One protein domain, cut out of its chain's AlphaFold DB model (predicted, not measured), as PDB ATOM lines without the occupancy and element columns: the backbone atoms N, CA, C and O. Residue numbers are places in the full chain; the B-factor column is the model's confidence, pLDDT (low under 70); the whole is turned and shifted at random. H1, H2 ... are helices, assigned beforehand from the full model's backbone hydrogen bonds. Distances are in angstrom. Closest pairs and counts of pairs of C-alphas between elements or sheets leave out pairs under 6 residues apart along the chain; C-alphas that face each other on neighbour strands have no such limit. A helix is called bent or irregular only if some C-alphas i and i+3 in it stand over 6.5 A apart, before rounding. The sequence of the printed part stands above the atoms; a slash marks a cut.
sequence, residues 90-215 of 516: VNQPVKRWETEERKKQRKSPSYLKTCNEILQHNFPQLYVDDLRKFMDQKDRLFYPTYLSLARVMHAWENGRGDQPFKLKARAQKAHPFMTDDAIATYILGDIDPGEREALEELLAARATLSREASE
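Overview. This is residues 90 to 215 of the 516 residues of the protein "RING-type domain-containing protein" of Coniella lustricola (UniProt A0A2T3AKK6). A long helix, H7, makes the core of a rounded body, with H3 and H5 side by side and running out from it the same way in a loose three-helix bundle. H4 bridges H3 and H5, the short H1 and H6 run back beside parts of H7, H2 lies far from the core, and a long unnamed stretch, residues 158 to 179, leads from the end of H5 back to H6. The 126 printed residues, with seven named helices, H1 to H7 in order, and no named strand, are of the class all helix. The whole is compact, with a radius of gyration of the C-alphas of 14.6 A and spans of 40 by 31 by 31 A.

Arrangement. H1, residues 90 to 97, only just touches the hub H7, residues 193 to 215, with 3 pairs of C-alphas within 8 A; the closest, Pro 93 and Ala 204, are 6.4 A apart. H1 is irregular, C-alphas 90 and 93 being 7.2 A apart. H2, residues 100 to 104, touches no helix and meets H1 only through their link. H3, residues 109 to 122, touches H7 with residues 109 to 115 alone, the same way at 35.3 degrees, only just a steep tilt; their closest C-alphas, Tyr 111 and Gly 194, are 4.1 A apart. H4, residues 128 to 137, touches H3, with the closest C-alphas, Gln 120 and Val 128, 7.0 A apart. H5, residues 142 to 157, touches H7 at a steep tilt of 39 degrees, the same way, with the closest C-alphas, Tyr 143 and Glu 201, 5.5 A apart. H4 and H5 only just touch, with 3 pairs within 8 A; the closest C-alphas, Met 135 and Thr 145, are 5.9 A apart. H3 and H5 are close but not clearly touching. H6, residues 180 to 187, and H7 form a helical hairpin, a shallow tilt of 19 degrees, opposite ways; their closest C-alphas, Ile 187 and Arg 196, are 5.8 A apart. Every O i to N i+4 pair is within hydrogen-bond range in H3, H4, H5, H6 and H7, against 3 of 4 in H1 and 0 of 1 in H2, where 1 of 2 O i to N i+3 pairs is.

Along the chain. H1 begins at C-alpha 90, (63.854, 102.386, 61.304). H3 is 20.1 A long, H5 22.1 A and H7 33.1 A from first to last C-alpha. H7 ends at C-alpha 215, (68.558, 92.210, 64.337).

Size, cuts and confidence. The two C-alphas farthest apart, Asp 162 and Asp 190, are 43.7 A apart. The printed part has no cut, and H5 to H6 is a long link of 22 residues. The mean pLDDT of the printed part is 79.3; 25 residues are under 70, among them 90 to 95, 160 to 164 and 169 to 177.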
ATOM      1  N   VAL A  90      64.966 103.338  61.105       51.59
ATOM      2  CA  VAL A  90      63.854 102.386  61.304       51.59
ATOM      3  C   VAL A  90      62.523 102.997  60.875       51.59
ATOM      4  O   VAL A  90      61.708 102.351  60.211       51.59
ATOM      5  N   ASN A  91      62.313 104.270  61.211       53.12
ATOM      6  CA  ASN A  91      61.042 104.951  60.987       53.12
ATOM      7  C   ASN A  91      60.981 105.764  59.679       53.12
ATOM      8  O   ASN A  91      59.887 106.149  59.265       53.12
ATOM      9  N   GLN A  92      62.101 106.008  58.990       62.09
ATOM     10  CA  GLN A  92      62.132 106.736  57.711       62.09
ATOM     11  C   GLN A  92      61.254 106.125  56.601       62.09
ATOM     12  O   GLN A  92      60.478 106.870  55.992       62.09
ATOM     13  N   PRO A  93      61.315 104.807  56.316       61.06
ATOM     14  CA  PRO A  93      60.523 104.219  55.239       61.06
ATOM     15  C   PRO A  93      59.032 104.125  55.595       61.06
ATOM     16  O   PRO A  93      58.197 104.369  54.729       61.06
ATOM     17  N   VAL A  94      58.672 103.882  56.861       62.22
ATOM     18  CA  VAL A  94      57.270 103.908  57.326       62.22
ATOM     19  C   VAL A  94      56.697 105.328  57.236       62.22
ATOM     20  O   VAL A  94      55.631 105.532  56.655       62.22
ATOM     21  N   LYS A  95      57.447 106.334  57.711       63.53
ATOM     22  CA  LYS A  95      57.078 107.759  57.625       63.53
ATOM     23  C   LYS A  95      56.967 108.250  56.169       63.53
ATOM     24  O   LYS A  95      56.220 109.192  55.918       63.53
ATOM     25  N   ARG A  96      57.660 107.618  55.209       72.12
ATOM     26  CA  ARG A  96      57.617 107.957  53.771       72.12
ATOM     27  C   ARG A  96      56.521 107.213  52.998       72.12
ATOM     28  O   ARG A  96      55.857 107.817  52.158       72.12
ATOM     29  N   TRP A  97      56.325 105.920  53.257       70.75
ATOM     30  CA  TRP A  97      55.540 105.040  52.383       70.75
ATOM     31  C   TRP A  97      54.188 104.593  52.959       70.75
ATOM     32  O   TRP A  97      53.338 104.143  52.188       70.75
ATOM     33  N   GLU A  98      53.946 104.786  54.262       69.62
ATOM     34  CA  GLU A  98      52.695 104.442  54.963       69.62
ATOM     35  C   GLU A  98      51.910 105.681  55.448       69.62
ATOM     36  O   GLU A  98      51.288 105.673  56.512       69.62
ATOM     37  N   THR A  99      51.907 106.774  54.678       73.75
ATOM     38  CA  THR A  99      51.190 108.004  55.057       73.75
ATOM     39  C   THR A  99      49.691 107.954  54.731       73.75
ATOM     40  O   THR A  99      49.256 107.410  53.713       73.75
ATOM     41  N   GLU A 100      48.869 108.588  55.576       66.00
ATOM     42  CA  GLU A 100      47.412 108.711  55.376       66.00
ATOM     43  C   GLU A 100      47.039 109.459  54.085       66.00
ATOM     44  O   GLU A 100      45.995 109.212  53.483       66.00
ATOM     45  N   GLU A 101      47.904 110.363  53.630       67.81
ATOM     46  CA  GLU A 101      47.755 111.069  52.355       67.81
ATOM     47  C   GLU A 101      47.914 110.109  51.175       67.81
ATOM     48  O   GLU A 101      47.129 110.134  50.226       67.81
ATOM     49  N   ARG A 102      48.874 109.187  51.269       68.44
ATOM     50  CA  ARG A 102      49.192 108.223  50.220       68.44
ATOM     51  C   ARG A 102      48.130 107.136  50.062       68.44
ATOM     52  O   ARG A 102      47.948 106.666  48.938       68.44
ATOM     53  N   LYS A 103      47.404 106.796  51.136       70.12
ATOM     54  CA  LYS A 103      46.214 105.917  51.111       70.12
ATOM     55  C   LYS A 103      45.045 106.527  50.335       70.12
ATOM     56  O   LYS A 103      44.267 105.816  49.711       70.12
ATOM     57  N   LYS A 104      44.917 107.858  50.361       68.75
ATOM     58  CA  LYS A 104      43.826 108.592  49.694       68.75
ATOM     59  C   LYS A 104      44.116 108.894  48.222       68.75
ATOM     60  O   LYS A 104      43.191 109.172  47.459       68.75
ATOM     61  N   GLN A 105      45.382 108.852  47.811       74.25
ATOM     62  CA  GLN A 105      45.797 109.116  46.434       74.25
ATOM     63  C   GLN A 105      45.461 107.948  45.498       74.25
ATOM     64  O   GLN A 105      45.773 106.789  45.777       74.25
ATOM     65  N   ARG A 106      44.885 108.260  44.330       71.38
ATOM     66  CA  ARG A 106      44.708 107.276  43.253       71.38
ATOM     67  C   ARG A 106      46.068 106.914  42.660       71.38
ATOM     68  O   ARG A 106      46.785 107.792  42.189       71.38
ATOM     69  N   LYS A 107      46.397 105.625  42.667       77.75
ATOM     70  CA  LYS A 107      47.648 105.097  42.111       77.75
ATOM     71  C   LYS A 107      47.602 105.020  40.590       77.75
ATOM     72  O   LYS A 107      46.539 104.762  40.019       77.75
ATOM     73  N   SER A 108      48.748 105.239  39.946       80.81
ATOM     74  CA  SER A 108      48.850 105.142  38.493       80.81
ATOM     75  C   SER A 108      48.666 103.685  38.027       80.81
ATOM     76  O   SER A 108      48.999 102.742  38.755       80.81
ATOM     77  N   PRO A 109      48.134 103.457  36.813       82.12
ATOM     78  CA  PRO A 109      48.011 102.108  36.260       82.12
ATOM     79  C   PRO A 109      49.361 101.394  36.098       82.12
ATOM     80  O   PRO A 109      49.438 100.182  36.301       82.12
ATOM     81  N   SER A 110      50.421 102.139  35.772       83.94
ATOM     82  CA  SER A 110      51.794 101.636  35.652       83.94
ATOM     83  C   SER A 110      52.360 101.162  36.991       83.94
ATOM     84  O   SER A 110      52.921 100.068  37.060       83.94
ATOM     85  N   TYR A 111      52.117 101.905  38.075       85.69
ATOM     86  CA  TYR A 111      52.477 101.503  39.436       85.69
ATOM     87  C   TYR A 111      51.812 100.179  39.820       85.69
ATOM     88  O   TYR A 111      52.486  99.224  40.201       85.69
ATOM     89  N   LEU A 112      50.488 100.077  39.652       83.69
ATOM     90  CA  LEU A 112      49.746  98.862  40.005       83.69
ATOM     91  C   LEU A 112      50.167  97.655  39.163       83.69
ATOM     92  O   LEU A 112      50.197  96.535  39.676       83.69
ATOM     93  N   LYS A 113      50.485  97.860  37.880       86.81
ATOM     94  CA  LYS A 113      50.997  96.800  37.009       86.81
ATOM     95  C   LYS A 113      52.338  96.274  37.529       86.81
ATOM     96  O   LYS A 113      52.438  95.083  37.812       86.81
ATOM     97  N   THR A 114      53.295  97.172  37.755       84.50
ATOM     98  CA  THR A 114      54.641  96.847  38.251       84.50
ATOM     99  C   THR A 114      54.581  96.160  39.618       84.50
ATOM    100  O   THR A 114      55.190  95.115  39.822       84.50
ATOM    101  N   CYS A 115      53.751  96.660  40.538       85.00
ATOM    102  CA  CYS A 115      53.522  96.037  41.844       85.00
ATOM    103  C   CYS A 115      53.024  94.589  41.724       85.00
ATOM    104  O   CYS A 115      53.528  93.696  42.402       85.00
ATOM    105  N   ASN A 116      52.039  94.341  40.856       84.81
ATOM    106  CA  ASN A 116      51.504  92.995  40.644       84.81
ATOM    107  C   ASN A 116      52.535  92.052  40.014       84.81
ATOM    108  O   ASN A 116      52.535  90.867  40.343       84.81
ATOM    109  N   GLU A 117      53.383  92.546  39.112       85.88
ATOM    110  CA  GLU A 117      54.482  91.772  38.523       85.88
ATOM    111  C   GLU A 117      55.518  91.410  39.593       85.88
ATOM    112  O   GLU A 117      55.820  90.230  39.783       85.88
ATOM    113  N   ILE A 118      55.963  92.387  40.388       85.38
ATOM    114  CA  ILE A 118      56.897  92.169  41.498       85.38
ATOM    115  C   ILE A 118      56.337  91.140  42.492       85.38
ATOM    116  O   ILE A 118      57.042  90.193  42.852       85.38
ATOM    117  N   LEU A 119      55.078  91.276  42.927       85.88
ATOM    118  CA  LEU A 119      54.462  90.337  43.874       85.88
ATOM    119  C   LEU A 119      54.371  88.918  43.305       85.88
ATOM    120  O   LEU A 119      54.657  87.961  44.017       85.88
ATOM    121  N   GLN A 120      54.013  88.760  42.030       85.50
ATOM    122  CA  GLN A 120      53.918  87.440  41.399       85.50
ATOM    123  C   GLN A 120      55.278  86.748  41.270       85.50
ATOM    124  O   GLN A 120      55.360  85.536  41.466       85.50
ATOM    125  N   HIS A 121      56.336  87.504  40.971       83.06
ATOM    126  CA  HIS A 121      57.696  86.971  40.872       83.06
ATOM    127  C   HIS A 121      58.287  86.592  42.237       83.06
ATOM    128  O   HIS A 121      58.920  85.542  42.355       83.06
ATOM    129  N   ASN A 122      58.060  87.411  43.270       83.44
ATOM    130  CA  ASN A 122      58.565  87.137  44.621       83.44
ATOM    131  C   ASN A 122      57.723  86.072  45.353       83.44
ATOM    132  O   ASN A 122      58.258  85.352  46.192       83.44
ATOM    133  N   PHE A 123      56.435  85.927  45.016       84.12
ATOM    134  CA  PHE A 123      55.503  84.994  45.662       84.12
ATOM    135  C   PHE A 123      54.772  84.083  44.651       84.12
ATOM    136  O   PHE A 123      53.536  84.070  44.591       84.12
ATOM    137  N   PRO A 124      55.494  83.263  43.859       82.12
ATOM    138  CA  PRO A 124      54.903  82.472  42.770       82.12
ATOM    139  C   PRO A 124      53.921  81.396  43.255       82.12
ATOM    140  O   PRO A 124      53.040  80.965  42.497       82.12
ATOM    141  N   GLN A 125      54.047  80.977  44.517       79.25
ATOM    142  CA  GLN A 125      53.165  80.011  45.171       79.25
ATOM    143  C   GLN A 125      51.743  80.519  45.442       79.25
ATOM    144  O   GLN A 125      50.840  79.695  45.615       79.25
ATOM    145  N   LEU A 126      51.525  81.838  45.428       82.25
ATOM    146  CA  LEU A 126      50.221  82.453  45.680       82.25
ATOM    147  C   LEU A 126      49.424  82.650  44.383       82.25
ATOM    148  O   LEU A 126      49.977  82.870  43.299       82.25
ATOM    149  N   TYR A 127      48.098  82.552  44.474       83.12
ATOM    150  CA  TYR A 127      47.212  82.899  43.363       83.12
ATOM    151  C   TYR A 127      47.158  84.419  43.178       83.12
ATOM    152  O   TYR A 127      47.172  85.179  44.143       83.12
ATOM    153  N   VAL A 128      47.062  84.865  41.922       81.62
ATOM    154  CA  VAL A 128      47.013  86.299  41.575       81.62
ATOM    155  C   VAL A 128      45.818  86.989  42.238       81.62
ATOM    156  O   VAL A 128      45.936  88.124  42.692       81.62
ATOM    157  N   ASP A 129      44.689  86.288  42.355       81.25
ATOM    158  CA  ASP A 129      43.490  86.808  43.018       81.25
ATOM    159  C   ASP A 129      43.709  87.062  44.512       81.25
ATOM    160  O   ASP A 129      43.166  88.019  45.060       81.25
ATOM    161  N   ASP A 130      44.528  86.244  45.172       81.44
ATOM    162  CA  ASP A 130      44.824  86.409  46.594       81.44
ATOM    163  C   ASP A 130      45.829  87.547  46.822       81.44
ATOM    164  O   ASP A 130      45.631  88.354  47.730       81.44
ATOM    165  N   LEU A 131      46.823  87.706  45.937       83.12
ATOM    166  CA  LEU A 131      47.721  88.871  45.937       83.12
ATOM    167  C   LEU A 131      46.951  90.189  45.741       83.12
ATOM    168  O   LEU A 131      47.212  91.171  46.437       83.12
ATOM    169  N   ARG A 132      45.959  90.208  44.838       83.12
ATOM    170  CA  ARG A 132      45.103  91.384  44.602       83.12
ATOM    171  C   ARG A 132      44.233  91.726  45.805       83.12
ATOM    172  O   ARG A 132      44.205  92.884  46.206       83.12
ATOM    173  N   LYS A 133      43.582  90.732  46.423       84.06
ATOM    174  CA  LYS A 133      42.811  90.941  47.664       84.06
ATOM    175  C   LYS A 133      43.683  91.526  48.770       84.06
ATOM    176  O   LYS A 133      43.226  92.397  49.500       84.06
ATOM    177  N   PHE A 134      44.925  91.062  48.886       80.69
ATOM    178  CA  PHE A 134      45.852  91.543  49.905       80.69
ATOM    179  C   PHE A 134      46.280  92.996  49.657       80.69
ATOM    180  O   PHE A 134      46.272  93.807  50.581       80.69
ATOM    181  N   MET A 135      46.564  93.347  48.399       83.81
ATOM    182  CA  MET A 135      46.796  94.738  47.998       83.81
ATOM    183  C   MET A 135      45.574  95.618  48.293       83.81
ATOM    184  O   MET A 135      45.730  96.706  48.836       83.81
ATOM    185  N   ASP A 136      44.357  95.155  47.995       83.81
ATOM    186  CA  ASP A 136      43.130  95.912  48.282       83.81
ATOM    187  C   ASP A 136      42.881  96.082  49.797       83.81
ATOM    188  O   ASP A 136      42.418  97.138  50.219       83.81
ATOM    189  N   GLN A 137      43.247  95.102  50.635       84.31
ATOM    190  CA  GLN A 137      43.178  95.209  52.104       84.31
ATOM    191  C   GLN A 137      44.160  96.233  52.695       84.31
ATOM    192  O   GLN A 137      43.960  96.699  53.816       84.31
ATOM    193  N   LYS A 138      45.236  96.553  51.973       81.38
ATOM    194  CA  LYS A 138      46.296  97.483  52.387       81.38
ATOM    195  C   LYS A 138      46.255  98.790  51.593       81.38
ATOM    196  O   LYS A 138      47.294  99.400  51.347       81.38
ATOM    197  N   ASP A 139      45.062  99.204  51.163       81.12
ATOM    198  CA  ASP A 139      44.821 100.458  50.435       81.12
ATOM    199  C   ASP A 139      45.654 100.597  49.142       81.12
ATOM    200  O   ASP A 139      45.978 101.700  48.699       81.12
ATOM    201  N   ARG A 140      46.010  99.465  48.519       80.38
ATOM    202  CA  ARG A 140      46.850  99.360  47.312       80.38
ATOM    203  C   ARG A 140      48.256  99.942  47.475       80.38
ATOM    204  O   ARG A 140      48.861 100.368  46.492       80.38
ATOM    205  N   LEU A 141      48.776  99.942  48.699       84.06
ATOM    206  CA  LEU A 141      50.157 100.298  48.999       84.06
ATOM    207  C   LEU A 141      51.053  99.063  48.888       84.06
ATOM    208  O   LEU A 141      50.806  98.046  49.541       84.06
ATOM    209  N   PHE A 142      52.108  99.156  48.082       86.12
ATOM    210  CA  PHE A 142      53.011  98.037  47.844       86.12
ATOM    211  C   PHE A 142      53.870  97.703  49.067       86.12
ATOM    212  O   PHE A 142      53.877  96.552  49.496       86.12
ATOM    213  N   TYR A 143      54.532  98.694  49.670       86.50
ATOM    214  CA  TYR A 143      55.421  98.515  50.822       86.50
ATOM    215  C   TYR A 143      54.791  97.709  51.986       86.50
ATOM    216  O   TYR A 143      55.311  96.636  52.312       86.50
ATOM    217  N   PRO A 144      53.638  98.106  52.570       86.06
ATOM    218  CA  PRO A 144      53.022  97.349  53.665       86.06
ATOM    219  C   PRO A 144      52.474  95.986  53.216       86.06
ATOM    220  O   PRO A 144      52.429  95.043  54.012       86.06
ATOM    221  N   THR A 145      52.057  95.860  51.951       87.19
ATOM    222  CA  THR A 145      51.607  94.586  51.376       87.19
ATOM    223  C   THR A 145      52.762  93.595  51.299       87.19
ATOM    224  O   THR A 145      52.636  92.473  51.788       87.19
ATOM    225  N   TYR A 146      53.898  94.019  50.744       88.88
ATOM    226  CA  TYR A 146      55.088  93.190  50.591       88.88
ATOM    227  C   TYR A 146      55.627  92.730  51.946       88.88
ATOM    228  O   TYR A 146      55.824  91.533  52.143       88.88
ATOM    229  N   LEU A 147      55.786  93.651  52.908       89.38
ATOM    230  CA  LEU A 147      56.250  93.315  54.258       89.38
ATOM    231  C   LEU A 147      55.324  92.315  54.948       89.38
ATOM    232  O   LEU A 147      55.778  91.338  55.541       89.38
ATOM    233  N   SER A 148      54.013  92.536  54.872       86.44
ATOM    234  CA  SER A 148      53.062  91.652  55.537       86.44
ATOM    235  C   SER A 148      52.998  90.272  54.877       86.44
ATOM    236  O   SER A 148      52.908  89.284  55.601       86.44
ATOM    237  N   LEU A 149      53.072  90.180  53.545       87.12
ATOM    238  CA  LEU A 149      53.145  88.897  52.838       87.12
ATOM    239  C   LEU A 149      54.437  88.150  53.178       87.12
ATOM    240  O   LEU A 149      54.376  86.975  53.534       87.12
ATOM    241  N   ALA A 150      55.582  88.837  53.155       87.06
ATOM    242  CA  ALA A 150      56.875  88.255  53.506       87.06
ATOM    243  C   ALA A 150      56.882  87.703  54.940       87.06
ATOM    244  O   ALA A 150      57.282  86.562  55.157       87.06
ATOM    245  N   ARG A 151      56.362  88.463  55.916       88.38
ATOM    246  CA  ARG A 151      56.264  88.028  57.320       88.38
ATOM    247  C   ARG A 151      55.341  86.821  57.499       88.38
ATOM    248  O   ARG A 151      55.699  85.890  58.212       88.38
ATOM    249  N   VAL A 152      54.172  86.821  56.854       85.38
ATOM    250  CA  VAL A 152      53.212  85.704  56.919       85.38
ATOM    251  C   VAL A 152      53.807  84.435  56.313       85.38
ATOM    252  O   VAL A 152      53.678  83.355  56.885       85.38
ATOM    253  N   MET A 153      54.491  84.561  55.178       83.62
ATOM    254  CA  MET A 153      55.143  83.426  54.533       83.62
ATOM    255  C   MET A 153      56.310  82.891  55.358       83.62
ATOM    256  O   MET A 153      56.367  81.689  55.598       83.62
ATOM    257  N   HIS A 154      57.166  83.771  55.880       82.81
ATOM    258  CA  HIS A 154      58.262  83.388  56.766       82.81
ATOM    259  C   HIS A 154      57.760  82.727  58.064       82.81
ATOM    260  O   HIS A 154      58.365  81.776  58.554       82.81
ATOM    261  N   ALA A 155      56.644  83.190  58.635       82.94
ATOM    262  CA  ALA A 155      56.040  82.559  59.808       82.94
ATOM    263  C   ALA A 155      55.574  81.126  59.499       82.94
ATOM    264  O   ALA A 155      55.929  80.198  60.229       82.94
ATOM    265  N   TRP A 156      54.860  80.939  58.385       79.69
ATOM    266  CA  TRP A 156      54.373  79.630  57.948       79.69
ATOM    267  C   TRP A 156      55.512  78.652  57.618       79.69
ATOM    268  O   TRP A 156      55.473  77.506  58.063       79.69
ATOM    269  N   GLU A 157      56.555  79.097  56.910       80.25
ATOM    270  CA  GLU A 157      57.740  78.279  56.589       80.25
ATOM    271  C   GLU A 157      58.476  77.794  57.847       80.25
ATOM    272  O   GLU A 157      58.987  76.676  57.877       80.25
ATOM    273  N   ASN A 158      58.458  78.593  58.916       79.12
ATOM    274  CA  ASN A 158      59.026  78.241  60.218       79.12
ATOM    275  C   ASN A 158      58.041  77.488  61.137       79.12
ATOM    276  O   ASN A 158      58.283  77.380  62.342       79.12
ATOM    277  N   GLY A 159      56.916  76.994  60.604       76.44
ATOM    278  CA  GLY A 159      55.925  76.212  61.349       76.44
ATOM    279  C   GLY A 159      55.128  77.014  62.381       76.44
ATOM    280  O   GLY A 159      54.549  76.431  63.298       76.44
ATOM    281  N   ARG A 160      55.106  78.349  62.270       69.31
ATOM    282  CA  ARG A 160      54.343  79.242  63.149       69.31
ATOM    283  C   ARG A 160      53.084  79.734  62.428       69.31
ATOM    284  O   ARG A 160      53.162  80.582  61.545       69.31
ATOM    285  N   GLY A 161      51.924  79.247  62.869       64.12
ATOM    286  CA  GLY A 161      50.603  79.673  62.391       64.12
ATOM    287  C   GLY A 161      49.958  78.728  61.373       64.12
ATOM    288  O   GLY A 161      50.606  77.836  60.825       64.12
ATOM    289  N   ASP A 162      48.660  78.928  61.143       67.75
ATOM    290  CA  ASP A 162      47.887  78.167  60.159       67.75
ATOM    291  C   ASP A 162      48.308  78.510  58.728       67.75
ATOM    292  O   ASP A 162      48.794  79.609  58.454       67.75
ATOM    293  N   GLN A 163      48.092  77.573  57.799       68.38
ATOM    294  CA  GLN A 163      48.386  77.782  56.383       68.38
ATOM    295  C   GLN A 163      47.652  79.038  55.875       68.38
ATOM    296  O   GLN A 163      46.422  79.029  55.773       68.38
ATOM    297  N   PRO A 164      48.382  80.106  55.505       63.69
ATOM    298  CA  PRO A 164      47.760  81.406  55.284       63.69
ATOM    299  C   PRO A 164      47.000  81.480  53.954       63.69
ATOM    300  O   PRO A 164      46.080  82.284  53.811       63.69
ATOM    301  N   PHE A 165      47.349  80.629  52.980       70.94
ATOM    302  CA  PHE A 165      46.779  80.652  51.632       70.94
ATOM    303  C   PHE A 165      46.652  79.252  51.029       70.94
ATOM    304  O   PHE A 165      47.433  78.349  51.336       70.94
ATOM    305  N   LYS A 166      45.729  79.085  50.075       71.31
ATOM    306  CA  LYS A 166      45.736  77.916  49.185       71.31
ATOM    307  C   LYS A 166      46.934  78.042  48.246       71.31
ATOM    308  O   LYS A 166      46.960  78.919  47.390       71.31
ATOM    309  N   LEU A 167      47.930  77.181  48.418       76.25
ATOM    310  CA  LEU A 167      49.145  77.205  47.609       76.25
ATOM    311  C   LEU A 167      48.920  76.469  46.291       76.25
ATOM    312  O   LEU A 167      48.217  75.456  46.241       76.25
ATOM    313  N   LYS A 168      49.543  76.955  45.216       76.44
ATOM    314  CA  LYS A 168      49.539  76.238  43.935       76.44
ATOM    315  C   LYS A 168      50.247  74.891  44.099       76.44
ATOM    316  O   LYS A 168      51.395  74.842  44.529       76.44
ATOM    317  N   ALA A 169      49.603  73.808  43.660       61.31
ATOM    318  CA  ALA A 169      50.147  72.445  43.746       61.31
ATOM    319  C   ALA A 169      51.477  72.245  42.983       61.31
ATOM    320  O   ALA A 169      52.223  71.311  43.266       61.31
ATOM    321  N   ARG A 170      51.773  73.108  42.001       63.91
ATOM    322  CA  ARG A 170      53.044  73.169  41.263       63.91
ATOM    323  C   ARG A 170      53.446  74.632  41.076       63.91
ATOM    324  O   ARG A 170      53.071  75.253  40.085       63.91
ATOM    325  N   ALA A 171      54.154  75.190  42.051       66.88
ATOM    326  CA  ALA A 171      54.724  76.531  41.950       66.88
ATOM    327  C   ALA A 171      56.139  76.474  41.347       66.88
ATOM    328  O   ALA A 171      56.890  75.530  41.599       66.88
ATOM    329  N   GLN A 172      56.505  77.481  40.552       67.31
ATOM    330  CA  GLN A 172      57.904  77.711  40.179       67.31
ATOM    331  C   GLN A 172      58.694  78.182  41.410       67.31
ATOM    332  O   GLN A 172      58.108  78.732  42.343       67.31
ATOM    333  N   LYS A 173      60.017  77.970  41.420       64.69
ATOM    334  CA  LYS A 173      60.879  78.508  42.482       64.69
ATOM    335  C   LYS A 173      60.800  80.035  42.474       64.69
ATOM    336  O   LYS A 173      60.883  80.641  41.406       64.69
ATOM    337  N   ALA A 174      60.653  80.631  43.655       62.53
ATOM    338  CA  ALA A 174      60.746  82.073  43.819       62.53
ATOM    339  C   ALA A 174      62.134  82.540  43.373       62.53
ATOM    340  O   ALA A 174      63.151  82.002  43.813       62.53
ATOM    341  N   HIS A 175      62.164  83.529  42.485       61.53
ATOM    342  CA  HIS A 175      63.382  84.218  42.094       61.53
ATOM    343  C   HIS A 175      63.172  85.718  42.288       61.53
ATOM    344  O   HIS A 175      62.081  86.217  41.994       61.53
ATOM    345  N   PRO A 176      64.190  86.449  42.777       62.19
ATOM    346  CA  PRO A 176      64.107  87.896  42.870       62.19
ATOM    347  C   PRO A 176      63.751  88.474  41.499       62.19
ATOM    348  O   PRO A 176      64.417  88.159  40.516       62.19
ATOM    349  N   PHE A 177      62.710  89.314  41.441       65.94
ATOM    350  CA  PHE A 177      62.306  90.023  40.217       65.94
ATOM    351  C   PHE A 177      63.510  90.699  39.536       65.94
ATOM    352  O   PHE A 177      63.694  90.601  38.329       65.94
ATOM    353  N   MET A 178      64.363  91.318  40.354       74.44
ATOM    354  CA  MET A 178      65.648  91.908  39.997       74.44
ATOM    355  C   MET A 178      66.507  92.007  41.278       74.44
ATOM    356  O   MET A 178      65.942  92.006  42.381       74.44
ATOM    357  N   THR A 179      67.840  92.042  41.165       80.56
ATOM    358  CA  THR A 179      68.743  92.319  42.303       80.56
ATOM    359  C   THR A 179      68.689  93.798  42.680       80.56
ATOM    360  O   THR A 179      68.342  94.632  41.846       80.56
ATOM    361  N   ASP A 180      69.038  94.135  43.921       82.94
ATOM    362  CA  ASP A 180      68.955  95.519  44.407       82.94
ATOM    363  C   ASP A 180      69.835  96.473  43.574       82.94
ATOM    364  O   ASP A 180      69.371  97.542  43.180       82.94
ATOM    365  N   ASP A 181      71.035  96.035  43.174       80.25
ATOM    366  CA  ASP A 181      71.943  96.804  42.304       80.25
ATOM    367  C   ASP A 181      71.365  97.061  40.905       80.25
ATOM    368  O   ASP A 181      71.520  98.142  40.329       80.25
ATOM    369  N   ALA A 182      70.669  96.067  40.348       82.06
ATOM    370  CA  ALA A 182      70.053  96.197  39.036       82.06
ATOM    371  C   ALA A 182      68.826  97.120  39.099       82.06
ATOM    372  O   ALA A 182      68.636  97.918  38.184       82.06
ATOM    373  N   ILE A 183      68.058  97.092  40.199       81.81
ATOM    374  CA  ILE A 183      66.944  98.026  40.425       81.81
ATOM    375  C   ILE A 183      67.477  99.454  40.568       81.81
ATOM    376  O   ILE A 183      66.966 100.361  39.914       81.81
ATOM    377  N   ALA A 184      68.528  99.655  41.368       83.00
ATOM    378  CA  ALA A 184      69.161 100.959  41.544       83.00
ATOM    379  C   ALA A 184      69.668 101.530  40.210       83.00
ATOM    380  O   ALA A 184      69.460 102.705  39.919       83.00
ATOM    381  N   THR A 185      70.256 100.685  39.358       83.12
ATOM    382  CA  THR A 185      70.698 101.084  38.013       83.12
ATOM    383  C   THR A 185      69.515 101.396  37.090       83.12
ATOM    384  O   THR A 185      69.559 102.362  36.334       83.12
ATOM    385  N   TYR A 186      68.439 100.608  37.160       82.12
ATOM    386  CA  TYR A 186      67.252 100.772  36.320       82.12
ATOM    387  C   TYR A 186      66.465 102.050  36.652       82.12
ATOM    388  O   TYR A 186      66.006 102.744  35.746       82.12
ATOM    389  N   ILE A 187      66.379 102.412  37.937       84.94
ATOM    390  CA  ILE A 187      65.720 103.638  38.421       84.94
ATOM    391  C   ILE A 187      66.387 104.918  37.891       84.94
ATOM    392  O   ILE A 187      65.706 105.928  37.712       84.94
ATOM    393  N   LEU A 188      67.697 104.883  37.617       81.44
ATOM    394  CA  LEU A 188      68.444 106.020  37.061       81.44
ATOM    395  C   LEU A 188      68.144 106.279  35.573       81.44
ATOM    396  O   LEU A 188      68.541 107.318  35.045       81.44
ATOM    397  N   GLY A 189      67.474 105.346  34.892       82.38
ATOM    398  CA  GLY A 189      67.059 105.489  33.499       82.38
ATOM    399  C   GLY A 189      65.774 106.305  33.311       82.38
ATOM    400  O   GLY A 189      65.099 106.697  34.264       82.38
ATOM    401  N   ASP A 190      65.406 106.531  32.048       79.12
ATOM    402  CA  ASP A 190      64.120 107.139  31.691       79.12
ATOM    403  C   ASP A 190      63.003 106.085  31.748       79.12
ATOM    404  O   ASP A 190      62.698 105.404  30.767       79.12
ATOM    405  N   ILE A 191      62.459 105.895  32.951       83.12
ATOM    406  CA  ILE A 191      61.380 104.943  33.248       83.12
ATOM    407  C   ILE A 191      60.109 105.663  33.693       83.12
ATOM    408  O   ILE A 191      60.166 106.775  34.235       83.12
ATOM    409  N   ASP A 192      58.962 105.001  33.523       85.31
ATOM    410  CA  ASP A 192      57.670 105.547  33.933       85.31
ATOM    411  C   ASP A 192      57.670 105.902  35.437       85.31
ATOM    412  O   ASP A 192      58.137 105.106  36.261       85.31
ATOM    413  N   PRO A 193      57.135 107.074  35.836       83.06
ATOM    414  CA  PRO A 193      57.137 107.500  37.235       83.06
ATOM    415  C   PRO A 193      56.486 106.499  38.203       83.06
ATOM    416  O   PRO A 193      56.942 106.366  39.335       83.06
ATOM    417  N   GLY A 194      55.445 105.780  37.770       81.00
ATOM    418  CA  GLY A 194      54.778 104.773  38.598       81.00
ATOM    419  C   GLY A 194      55.580 103.481  38.739       81.00
ATOM    420  O   GLY A 194      55.541 102.842  39.787       81.00
ATOM    421  N   GLU A 195      56.330 103.101  37.706       83.94
ATOM    422  CA  GLU A 195      57.254 101.963  37.760       83.94
ATOM    423  C   GLU A 195      58.434 102.257  38.693       83.94
ATOM    424  O   GLU A 195      58.769 101.442  39.554       83.94
ATOM    425  N   ARG A 196      58.984 103.474  38.608       83.44
ATOM    426  CA  ARG A 196      60.028 103.969  39.513       83.44
ATOM    427  C   ARG A 196      59.601 103.913  40.975       83.44
ATOM    428  O   ARG A 196      60.327 103.381  41.807       83.44
ATOM    429  N   GLU A 197      58.403 104.412  41.273       84.50
ATOM    430  CA  GLU A 197      57.851 104.424  42.631       84.50
ATOM    431  C   GLU A 197      57.697 103.001  43.203       84.50
ATOM    432  O   GLU A 197      58.081 102.750  44.345       84.50
ATOM    433  N   ALA A 198      57.196 102.048  42.410       85.88
ATOM    434  CA  ALA A 198      57.044 100.655  42.840       85.88
ATOM    435  C   ALA A 198      58.396  99.976  43.139       85.88
ATOM    436  O   ALA A 198      58.508  99.188  44.081       85.88
ATOM    437  N   LEU A 199      59.427 100.292  42.354       86.12
ATOM    438  CA  LEU A 199      60.778  99.761  42.533       86.12
ATOM    439  C   LEU A 199      61.505 100.375  43.739       86.12
ATOM    440  O   LEU A 199      62.171  99.650  44.479       86.12
ATOM    441  N   GLU A 200      61.335 101.676  43.990       85.69
ATOM    442  CA  GLU A 200      61.839 102.329  45.206       85.69
ATOM    443  C   GLU A 200      61.216 101.725  46.473       85.69
ATOM    444  O   GLU A 200      61.916 101.473  47.458       85.69
ATOM    445  N   GLU A 201      59.910 101.435  46.454       87.75
ATOM    446  CA  GLU A 201      59.249 100.757  47.572       87.75
ATOM    447  C   GLU A 201      59.741  99.323  47.777       87.75
ATOM    448  O   GLU A 201      59.822  98.871  48.919       87.75
ATOM    449  N   LEU A 202      60.081  98.603  46.704       86.69
ATOM    450  CA  LEU A 202      60.665  97.266  46.801       86.69
ATOM    451  C   LEU A 202      62.041  97.296  47.468       86.69
ATOM    452  O   LEU A 202      62.284  96.484  48.361       86.69
ATOM    453  N   LEU A 203      62.912  98.237  47.086       87.25
ATOM    454  CA  LEU A 203      64.210  98.426  47.743       87.25
ATOM    455  C   LEU A 203      64.032  98.752  49.228       87.25
ATOM    456  O   LEU A 203      64.665  98.129  50.079       87.25
ATOM    457  N   ALA A 204      63.116  99.669  49.550       87.25
ATOM    458  CA  ALA A 204      62.813 100.011  50.934       87.25
ATOM    459  C   ALA A 204      62.287  98.800  51.721       87.25
ATOM    460  O   ALA A 204      62.726  98.556  52.842       87.25
ATOM    461  N   ALA A 205      61.374  98.012  51.145       88.19
ATOM    462  CA  ALA A 205      60.807  96.846  51.815       88.19
ATOM    463  C   ALA A 205      61.857  95.749  52.052       88.19
ATOM    464  O   ALA A 205      61.890  95.155  53.130       88.19
ATOM    465  N   ARG A 206      62.747  95.505  51.081       88.50
ATOM    466  CA  ARG A 206      63.868  94.562  51.226       88.50
ATOM    467  C   ARG A 206      64.867  95.013  52.282       88.50
ATOM    468  O   ARG A 206      65.254  94.199  53.114       88.50
ATOM    469  N   ALA A 207      65.230  96.295  52.293       88.88
ATOM    470  CA  ALA A 207      66.112  96.858  53.309       88.88
ATOM    471  C   ALA A 207      65.524  96.686  54.721       88.88
ATOM    472  O   ALA A 207      66.224  96.235  55.625       88.88
ATOM    473  N   THR A 208      64.223  96.951  54.895       88.69
ATOM    474  CA  THR A 208      63.526  96.740  56.173       88.69
ATOM    475  C   THR A 208      63.566  95.277  56.613       88.69
ATOM    476  O   THR A 208      63.914  95.008  57.759       88.69
ATOM    477  N   LEU A 209      63.258  94.324  55.724       88.81
ATOM    478  CA  LEU A 209      63.304  92.894  56.059       88.81
ATOM    479  C   LEU A 209      64.725  92.405  56.356       88.81
ATOM    480  O   LEU A 209      64.907  91.600  57.263       88.81
ATOM    481  N   SER A 210      65.724  92.887  55.612       88.56
ATOM    482  CA  SER A 210      67.136  92.557  55.838       88.56
ATOM    483  C   SER A 210      67.599  93.025  57.218       88.56
ATOM    484  O   SER A 210      68.187  92.249  57.966       88.56
ATOM    485  N   ARG A 211      67.239  94.258  57.601       87.25
ATOM    486  CA  ARG A 211      67.512  94.803  58.936       87.25
ATOM    487  C   ARG A 211      66.810  93.999  60.035       87.25
ATOM    488  O   ARG A 211      67.463  93.587  60.990       87.25
ATOM    489  N   GLU A 212      65.510  93.725  59.882       87.62
ATOM    490  CA  GLU A 212      64.748  92.889  60.828       87.62
ATOM    491  C   GLU A 212      65.388  91.499  60.987       87.62
ATOM    492  O   GLU A 212      65.491  90.980  62.098       87.62
ATOM    493  N   ALA A 213      65.856  90.900  59.887       88.25
ATOM    494  CA  ALA A 213      66.539  89.614  59.910       88.25
ATOM    495  C   ALA A 213      67.899  89.690  60.625       88.25
ATOM    496  O   ALA A 213      68.170  88.832  61.464       88.25
ATOM    497  N   SER A 214      68.718  90.714  60.353       89.69
ATOM    498  CA  SER A 214      70.012  90.894  61.024       89.69
ATOM    499  C   SER A 214      69.860  91.155  62.523       89.69
ATOM    500  O   SER A 214      70.595  90.578  63.317       89.69
ATOM    501  N   GLU A 215      68.868  91.957  62.924       88.75
ATOM    502  CA  GLU A 215      68.558  92.210  64.337       88.75
ATOM    503  C   GLU A 215      68.093  90.927  65.034       88.75
ATOM    504  O   GLU A 215      68.530  90.625  66.144       88.75
TER     505      GLU A 215